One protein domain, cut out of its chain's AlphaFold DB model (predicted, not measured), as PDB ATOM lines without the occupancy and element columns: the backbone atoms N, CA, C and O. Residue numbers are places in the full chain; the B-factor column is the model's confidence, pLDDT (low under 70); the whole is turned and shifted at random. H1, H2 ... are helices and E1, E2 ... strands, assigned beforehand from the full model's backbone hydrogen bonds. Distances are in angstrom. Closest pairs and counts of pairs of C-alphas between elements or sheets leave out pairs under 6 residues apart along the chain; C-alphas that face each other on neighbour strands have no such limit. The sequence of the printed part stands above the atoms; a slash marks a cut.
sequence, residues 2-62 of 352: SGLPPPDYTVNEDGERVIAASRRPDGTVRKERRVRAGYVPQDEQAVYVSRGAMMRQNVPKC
ATOM      1  N   SER A   2     -55.694 -26.147  22.344       40.22
ATOM      2  CA  SER A   2     -55.497 -24.953  23.165       40.22
ATOM      3  C   SER A   2     -54.194 -24.315  22.701       40.22
ATOM      4  O   SER A   2     -53.117 -24.760  23.101       40.22
ATOM      5  N   GLY A   3     -54.288 -23.359  21.775       44.38
ATOM      6  CA  GLY A   3     -53.170 -22.455  21.515       44.38
ATOM      7  C   GLY A   3     -52.804 -21.771  22.830       44.38
ATOM      8  O   GLY A   3     -53.703 -21.438  23.606       44.38
ATOM      9  N   LEU A   4     -51.507 -21.642  23.117       52.16
ATOM     10  CA  LEU A   4     -51.076 -20.801  24.229       52.16
ATOM     11  C   LEU A   4     -51.711 -19.410  24.054       52.16
ATOM     12  O   LEU A   4     -51.806 -18.945  22.914       52.16
ATOM     13  N   PRO A   5     -52.167 -18.763  25.143       56.66
ATOM     14  CA  PRO A   5     -52.631 -17.386  25.059       56.66
ATOM     15  C   PRO A   5     -51.522 -16.538  24.418       56.66
ATOM     16  O   PRO A   5     -50.350 -16.742  24.755       56.66
ATOM     17  N   PRO A   6     -51.856 -15.650  23.464       56.06
ATOM     18  CA  PRO A   6     -50.855 -14.798  22.844       56.06
ATOM     19  C   PRO A   6     -50.157 -13.989  23.946       56.06
ATOM     20  O   PRO A   6     -50.841 -13.481  24.836       56.06
ATOM     21  N   PRO A   7     -48.817 -13.911  23.949       61.69
ATOM     22  CA  PRO A   7     -48.120 -13.110  24.940       61.69
ATOM     23  C   PRO A   7     -48.468 -11.628  24.757       61.69
ATOM     24  O   PRO A   7     -48.479 -11.110  23.639       61.69
ATOM     25  N   ASP A   8     -48.743 -10.951  25.871       66.75
ATOM     26  CA  ASP A   8     -49.047  -9.523  25.905       66.75
ATOM     27  C   ASP A   8     -47.772  -8.716  25.600       66.75
ATOM     28  O   ASP A   8     -46.908  -8.531  26.461       66.75
ATOM     29  N   TYR A   9     -47.628  -8.246  24.359       72.38
ATOM     30  CA  TYR A   9     -46.625  -7.240  24.010       72.38
ATOM     31  C   TYR A   9     -47.193  -5.846  24.236       72.38
ATOM     32  O   TYR A   9     -48.282  -5.528  23.757       72.38
ATOM     33  N   THR A  10     -46.424  -4.989  24.897       75.00
ATOM     34  CA  THR A  10     -46.724  -3.560  25.005       75.00
ATOM     35  C   THR A  10     -45.800  -2.775  24.082       75.00
ATOM     36  O   THR A  10     -44.655  -3.169  23.839       75.00
ATOM     37  N   VAL A  11     -46.309  -1.682  23.520       75.25
ATOM     38  CA  VAL A  11     -45.513  -0.745  22.722       75.25
ATOM     39  C   VAL A  11     -45.041   0.356  23.660       75.25
ATOM     40  O   VAL A  11     -45.867   0.989  24.315       75.25
ATOM     41  N   ASN A  12     -43.728   0.552  23.755       74.56
ATOM     42  CA  ASN A  12     -43.163   1.633  24.562       74.56
ATOM     43  C   ASN A  12     -43.326   2.985  23.844       74.56
ATOM     44  O   ASN A  12     -43.609   3.024  22.648       74.56
ATOM     45  N   GLU A  13     -43.111   4.095  24.554       74.44
ATOM     46  CA  GLU A  13     -43.221   5.463  24.007       74.44
ATOM     47  C   GLU A  13     -42.316   5.701  22.778       74.44
ATOM     48  O   GLU A  13     -42.655   6.493  21.904       74.44
ATOM     49  N   ASP A  14     -41.229   4.931  22.652       74.88
ATOM     50  CA  ASP A  14     -40.302   4.928  21.508       74.88
ATOM     51  C   ASP A  14     -40.790   4.093  20.296       74.88
ATOM     52  O   ASP A  14     -40.083   3.952  19.300       74.88
ATOM     53  N   GLY A  15     -41.980   3.481  20.367       70.12
ATOM     54  CA  GLY A  15     -42.543   2.629  19.309       70.12
ATOM     55  C   GLY A  15     -41.973   1.202  19.240       70.12
ATOM     56  O   GLY A  15     -42.309   0.440  18.332       70.12
ATOM     57  N   GLU A  16     -41.118   0.808  20.189       76.44
ATOM     58  CA  GLU A  16     -40.518  -0.531  20.258       76.44
ATOM     59  C   GLU A  16     -41.478  -1.560  20.888       76.44
ATOM     60  O   GLU A  16     -42.199  -1.253  21.839       76.44
ATOM     61  N   ARG A  17     -41.471  -2.808  20.388       81.31
ATOM     62  CA  ARG A  17     -42.248  -3.923  20.966       81.31
ATOM     63  C   ARG A  17     -41.513  -4.521  22.156       81.31
ATOM     64  O   ARG A  17     -40.364  -4.955  22.020       81.31
ATOM     65  N   VAL A  18     -42.183  -4.590  23.300       82.44
ATOM     66  CA  VAL A  18     -41.546  -4.975  24.554       82.44
ATOM     67  C   VAL A  18     -42.386  -5.976  25.346       82.44
ATOM     68  O   VAL A  18     -43.614  -5.921  25.359       82.44
ATOM     69  N   ILE A  19     -41.706  -6.936  25.980       83.00
ATOM     70  CA  ILE A  19     -42.313  -7.891  26.913       83.00
ATOM     71  C   ILE A  19     -42.261  -7.274  28.309       83.00
ATOM     72  O   ILE A  19     -41.166  -7.066  28.848       83.00
ATOM     73  N   ALA A  20     -43.436  -7.019  28.889       80.06
ATOM     74  CA  ALA A  20     -43.574  -6.407  30.205       80.06
ATOM     75  C   ALA A  20     -42.850  -7.207  31.305       80.06
ATOM     76  O   ALA A  20     -42.688  -8.433  31.243       80.06
ATOM     77  N   ALA A  21     -42.404  -6.501  32.348       83.81
ATOM     78  CA  ALA A  21     -41.794  -7.132  33.510       83.81
ATOM     79  C   ALA A  21     -42.779  -8.114  34.170       83.81
ATOM     80  O   ALA A  21     -43.925  -7.772  34.449       83.81
ATOM     81  N   SER A  22     -42.331  -9.342  34.447       83.19
ATOM     82  CA  SER A  22     -43.170 -10.386  35.058       83.19
ATOM     83  C   SER A  22     -42.588 -10.862  36.380       83.19
ATOM     84  O   SER A  22     -41.377 -11.040  36.524       83.19
ATOM     85  N   ARG A  23     -43.451 -11.102  37.368       86.69
ATOM     86  CA  ARG A  23     -43.041 -11.651  38.663       86.69
ATOM     87  C   ARG A  23     -43.017 -13.176  38.599       86.69
ATOM     88  O   ARG A  23     -43.954 -13.799  38.107       86.69
ATOM     89  N   ARG A  24     -41.936 -13.788  39.074       83.44
ATOM     90  CA  ARG A  24     -41.829 -15.246  39.195       83.44
ATOM     91  C   ARG A  24     -42.633 -15.749  40.405       83.44
ATOM     92  O   ARG A  24     -42.859 -14.981  41.341       83.44
ATOM     93  N   PRO A  25     -42.991 -17.046  40.441       85.69
ATOM     94  CA  PRO A  25     -43.609 -17.662  41.620       85.69
ATOM     95  C   PRO A  25     -42.742 -17.583  42.888       85.69
ATOM     96  O   PRO A  25     -43.272 -17.589  43.990       85.69
ATOM     97  N   ASP A  26     -41.418 -17.462  42.732       85.75
ATOM     98  CA  ASP A  26     -40.438 -17.262  43.814       85.75
ATOM     99  C   ASP A  26     -40.388 -15.807  44.345       85.75
ATOM    100  O   ASP A  26     -39.605 -15.488  45.236       85.75
ATOM    101  N   GLY A  27     -41.216 -14.906  43.798       84.00
ATOM    102  CA  GLY A  27     -41.301 -13.500  44.188       84.00
ATOM    103  C   GLY A  27     -40.284 -12.576  43.514       84.00
ATOM    104  O   GLY A  27     -40.467 -11.357  43.590       84.00
ATOM    105  N   THR A  28     -39.276 -13.109  42.816       86.38
ATOM    106  CA  THR A  28     -38.281 -12.316  42.078       86.38
ATOM    107  C   THR A  28     -38.866 -11.764  40.774       86.38
ATOM    108  O   THR A  28     -39.687 -12.400  40.109       86.38
ATOM    109  N   VAL A  29     -38.473 -10.548  40.389       84.06
ATOM    110  CA  VAL A  29     -39.022  -9.872  39.202       84.06
ATOM    111  C   VAL A  29     -38.104 -10.082  37.998       84.06
ATOM    112  O   VAL A  29     -36.902  -9.815  38.054       84.06
ATOM    113  N   ARG A  30     -38.667 -10.550  36.880       84.00
ATOM    114  CA  ARG A  30     -38.017 -10.512  35.567       84.00
ATOM    115  C   ARG A  30     -38.153  -9.097  35.020       84.00
ATOM    116  O   ARG A  30     -39.269  -8.625  34.834       84.00
ATOM    117  N   LYS A  31     -37.020  -8.446  34.757       85.38
ATOM    118  CA  LYS A  31     -36.993  -7.136  34.100       85.38
ATOM    119  C   LYS A  31     -37.581  -7.230  32.691       85.38
ATOM    120  O   LYS A  31     -37.499  -8.277  32.045       85.38
ATOM    121  N   GLU A  32     -38.151  -6.117  32.265       85.94
ATOM    122  CA  GLU A  32     -38.668  -5.872  30.925       85.94
ATOM    123  C   GLU A  32     -37.608  -6.157  29.847       85.94
ATOM    124  O   GLU A  32     -36.417  -5.894  30.051       85.94
ATOM    125  N   ARG A  33     -38.023  -6.732  28.709       83.06
ATOM    126  CA  ARG A  33     -37.108  -7.087  27.610       83.06
ATOM    127  C   ARG A  33     -37.597  -6.556  26.273       83.06
ATOM    128  O   ARG A  33     -38.659  -6.958  25.801       83.06
ATOM    129  N   ARG A  34     -36.766  -5.732  25.636       81.44
ATOM    130  CA  ARG A  34     -37.007  -5.188  24.296       81.44
ATOM    131  C   ARG A  34     -36.857  -6.276  23.233       81.44
ATOM    132  O   ARG A  34     -35.873  -7.020  23.244       81.44
ATOM    133  N   VAL A  35     -37.815  -6.363  22.314       80.12
ATOM    134  CA  VAL A  35     -37.767  -7.277  21.168       80.12
ATOM    135  C   VAL A  35     -37.189  -6.523  19.971       80.12
ATOM    136  O   VAL A  35     -37.694  -5.473  19.582       80.12
ATOM    137  N   ARG A  36     -36.121  -7.056  19.366       78.56
ATOM    138  CA  ARG A  36     -35.474  -6.439  18.197       78.56
ATOM    139  C   ARG A  36     -36.448  -6.369  17.013       78.56
ATOM    140  O   ARG A  36     -37.162  -7.335  16.740       78.56
ATOM    141  N   ALA A  37     -36.448  -5.253  16.282       73.31
ATOM    142  CA  ALA A  37     -37.256  -5.094  15.073       73.31
ATOM    143  C   ALA A  37     -36.976  -6.239  14.073       73.31
ATOM    144  O   ALA A  37     -35.821  -6.507  13.741       73.31
ATOM    145  N   GLY A  38     -38.029  -6.949  13.649       72.62
ATOM    146  CA  GLY A  38     -37.948  -8.106  12.742       72.62
ATOM    147  C   GLY A  38     -37.655  -9.471  13.388       72.62
ATOM    148  O   GLY A  38     -37.706 -10.478  12.688       72.62
ATOM    149  N   TYR A  39     -37.382  -9.551  14.696       77.19
ATOM    150  CA  TYR A  39     -37.207 -10.832  15.395       77.19
ATOM    151  C   TYR A  39     -38.563 -11.418  15.811       77.19
ATOM    152  O   TYR A  39     -39.327 -10.758  16.517       77.19
ATOM    153  N   VAL A  40     -38.843 -12.653  15.383       73.50
ATOM    154  CA  VAL A  40     -40.014 -13.448  15.791       73.50
ATOM    155  C   VAL A  40     -39.534 -14.492  16.804       73.50
ATOM    156  O   VAL A  40     -38.785 -15.402  16.419       73.50
ATOM    157  N   PRO A  41     -39.884 -14.355  18.097       74.38
ATOM    158  CA  PRO A  41     -39.505 -15.311  19.130       74.38
ATOM    159  C   PRO A  41     -39.877 -16.746  18.758       74.38
ATOM    160  O   PRO A  41     -40.841 -16.994  18.040       74.38
ATOM    161  N   GLN A  42     -39.113 -17.710  19.272       74.44
ATOM    162  CA  GLN A  42     -39.300 -19.127  18.958       74.44
ATOM    163  C   GLN A  42     -40.698 -19.650  19.336       74.44
ATOM    164  O   GLN A  42     -41.191 -20.567  18.686       74.44
ATOM    165  N   ASP A  43     -41.353 -19.023  20.315       72.56
ATOM    166  CA  ASP A  43     -42.726 -19.339  20.725       72.56
ATOM    167  C   ASP A  43     -43.778 -18.969  19.655       72.56
ATOM    168  O   ASP A  43     -44.859 -19.552  19.627       72.56
ATOM    169  N   GLU A  44     -43.459 -18.035  18.750       72.50
ATOM    170  CA  GLU A  44     -44.322 -17.588  17.643       72.50
ATOM    171  C   GLU A  44     -43.980 -18.242  16.302       72.50
ATOM    172  O   GLU A  44     -44.731 -18.121  15.330       72.50
ATOM    173  N   GLN A  45     -42.843 -18.935  16.218       76.62
ATOM    174  CA  GLN A  45     -42.489 -19.658  15.006       76.62
ATOM    175  C   GLN A  45     -43.481 -20.804  14.818       76.62
ATOM    176  O   GLN A  45     -43.637 -21.664  15.685       76.62
ATOM    177  N   ALA A  46     -44.170 -20.807  13.675       73.56
ATOM    178  CA  ALA A  46     -45.156 -21.829  13.368       73.56
ATOM    179  C   ALA A  46     -44.517 -23.219  13.485       73.56
ATOM    180  O   ALA A  46     -43.602 -23.567  12.733       73.56
ATOM    181  N   VAL A  47     -45.007 -24.021  14.433       80.69
ATOM    182  CA  VAL A  47     -44.581 -25.413  14.566       80.69
ATOM    183  C   VAL A  47     -44.909 -26.116  13.258       80.69
ATOM    184  O   VAL A  47     -46.062 -26.133  12.823       80.69
ATOM    185  N   TYR A  48     -43.889 -26.687  12.621       80.69
ATOM    186  CA  TYR A  48     -44.062 -27.388  11.359       80.69
ATOM    187  C   TYR A  48     -45.065 -28.538  11.524       80.69
ATOM    188  O   TYR A  48     -44.820 -29.508  12.243       80.69
ATOM    189  N   VAL A  49     -46.196 -28.446  10.825       80.62
ATOM    190  CA  VAL A  49     -47.180 -29.523  10.714       80.62
ATOM    191  C   VAL A  49     -47.113 -30.074   9.297       80.62
ATOM    192  O   VAL A  49     -47.231 -29.335   8.322       80.62
ATOM    193  N   SER A  50     -46.920 -31.389   9.173       86.75
ATOM    194  CA  SER A  50     -46.834 -32.041   7.863       86.75
ATOM    195  C   SER A  50     -48.091 -31.799   7.017       86.75
ATOM    196  O   SER A  50     -49.216 -31.791   7.525       86.75
ATOM    197  N   ARG A  51     -47.907 -31.688   5.697       74.56
ATOM    198  CA  ARG A  51     -48.997 -31.445   4.736       74.56
ATOM    199  C   ARG A  51     -50.115 -32.495   4.828       74.56
ATOM    200  O   ARG A  51     -51.290 -32.156   4.741       74.56
ATOM    201  N   GLY A  52     -49.754 -33.754   5.092       83.25
ATOM    202  CA  GLY A  52     -50.714 -34.841   5.309       83.25
ATOM    203  C   GLY A  52     -51.531 -34.694   6.598       83.25
ATOM    204  O   GLY A  52     -52.711 -35.033   6.618       83.25
ATOM    205  N   ALA A  53     -50.946 -34.149   7.671       79.00
ATOM    206  CA  ALA A  53     -51.677 -33.878   8.911       79.00
ATOM    207  C   ALA A  53     -52.684 -32.725   8.743       79.00
ATOM    208  O   ALA A  53     -53.808 -32.846   9.229       79.00
ATOM    209  N   MET A  54     -52.325 -31.675   7.992       75.75
ATOM    210  CA  MET A  54     -53.264 -30.606   7.618       75.75
ATOM    211  C   MET A  54     -54.406 -31.129   6.735       75.75
ATOM    212  O   MET A  54     -55.566 -30.813   6.984       75.75
ATOM    213  N   MET A  55     -54.109 -31.988   5.751       74.62
ATOM    214  CA  MET A  55     -55.140 -32.598   4.895       74.62
ATOM    215  C   MET A  55     -56.145 -33.435   5.686       74.62
ATOM    216  O   MET A  55     -57.325 -33.406   5.366       74.62
ATOM    217  N   ARG A  56     -55.707 -34.143   6.737       72.94
ATOM    218  CA  ARG A  56     -56.602 -34.927   7.608       72.94
ATOM    219  C   ARG A  56     -57.513 -34.064   8.481       72.94
ATOM    220  O   ARG A  56     -58.603 -34.513   8.813       72.94
ATOM    221  N   GLN A  57     -57.068 -32.870   8.871       72.12
ATOM    222  CA  GLN A  57     -57.888 -31.919   9.633       72.12
ATOM    223  C   GLN A  57     -58.928 -31.224   8.749       72.12
ATOM    224  O   GLN A  57     -60.037 -30.976   9.210       72.12
ATOM    225  N   ASN A  58     -58.594 -30.976   7.480       66.12
ATOM    226  CA  ASN A  58     -59.447 -30.269   6.520       66.12
ATOM    227  C   ASN A  58     -60.252 -31.196   5.594       66.12
ATOM    228  O   ASN A  58     -60.729 -30.749   4.550       66.12
ATOM    229  N   VAL A  59     -60.419 -32.478   5.937       71.38
ATOM    230  CA  VAL A  59     -61.345 -33.338   5.189       71.38
ATOM    231  C   VAL A  59     -62.768 -32.838   5.461       71.38
ATOM    232  O   VAL A  59     -63.164 -32.815   6.629       71.38
ATOM    233  N   PRO A  60     -63.542 -32.433   4.435       65.44
ATOM    234  CA  PRO A  60     -64.919 -32.002   4.629       65.44
ATOM    235  C   PRO A  60     -65.700 -33.159   5.244       65.44
ATOM    236  O   PRO A  60     -65.913 -34.198   4.616       65.44
ATOM    237  N   LYS A  61     -66.083 -32.993   6.510       66.56
ATOM    238  CA  LYS A  61     -66.925 -33.958   7.203       66.56
ATOM    239  C   LYS A  61     -68.285 -33.924   6.519       66.56
ATOM    240  O   LYS A  61     -68.942 -32.886   6.524       66.56
ATOM    241  N   CYS A  62     -68.654 -35.020   5.860       54.09
ATOM    242  CA  CYS A  62     -69.900 -35.112   5.109       54.09
ATOM    243  C   CYS A  62     -71.081 -34.741   6.027       54.09
ATOM    244  O   CYS A  62     -71.288 -35.424   7.036       54.09
TER     245      CYS A  62
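Overview. This is residues 2 to 62 of the 352 residues of the protein "Partner of Y14 and mago-like" of Chlorella sorokiniana (UniProt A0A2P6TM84). There is little regular structure: a small hairpin of E1 and E2 and a second loop, residues 20 to 34, that folds back beside E2, then a tail, residues 45 to 62, that sticks out and holds the short helix H1. The printed part has 61 residues, 13 of them in named elements, in the order E1, E2, H1, a mixed class with a sheet of E1 - E2, antiparallel. It is extended, with a radius of gyration of the C-alphas of 17.7 A and spans of 51 by 30 by 19 A.

Along the chain. Find C-alpha 9 at (-46.625, -7.240, 24.010), where E1, residues 9 to 11, begins its 6.7 A. E2, residues 17 to 19, covers 7.1 A. H1, residues 51 to 57, runs 10.2 A to C-alpha 57 at (-57.888, -31.919, 9.633).

Arrangement. In the hairpin of E1 and E2, look for N 10 and O 18, 3.0 A apart, within hydrogen-bond range. Residues 18 to 19 of E2 pair antiparallel with 33 to 34, and 22 to 23 with 29 to 30. E1 and H1 are apart. In H1 every O i to N i+4 pair is within hydrogen-bond range.

Size, cuts and confidence. The C-alphas of Thr 28 and Cys 62 are the two farthest apart, 53.7 A. The printed part has no cut; the link from E2 to H1 is long, 31 residues. Residues 2 to 8, 58 and 60 to 62 have pLDDT under 70.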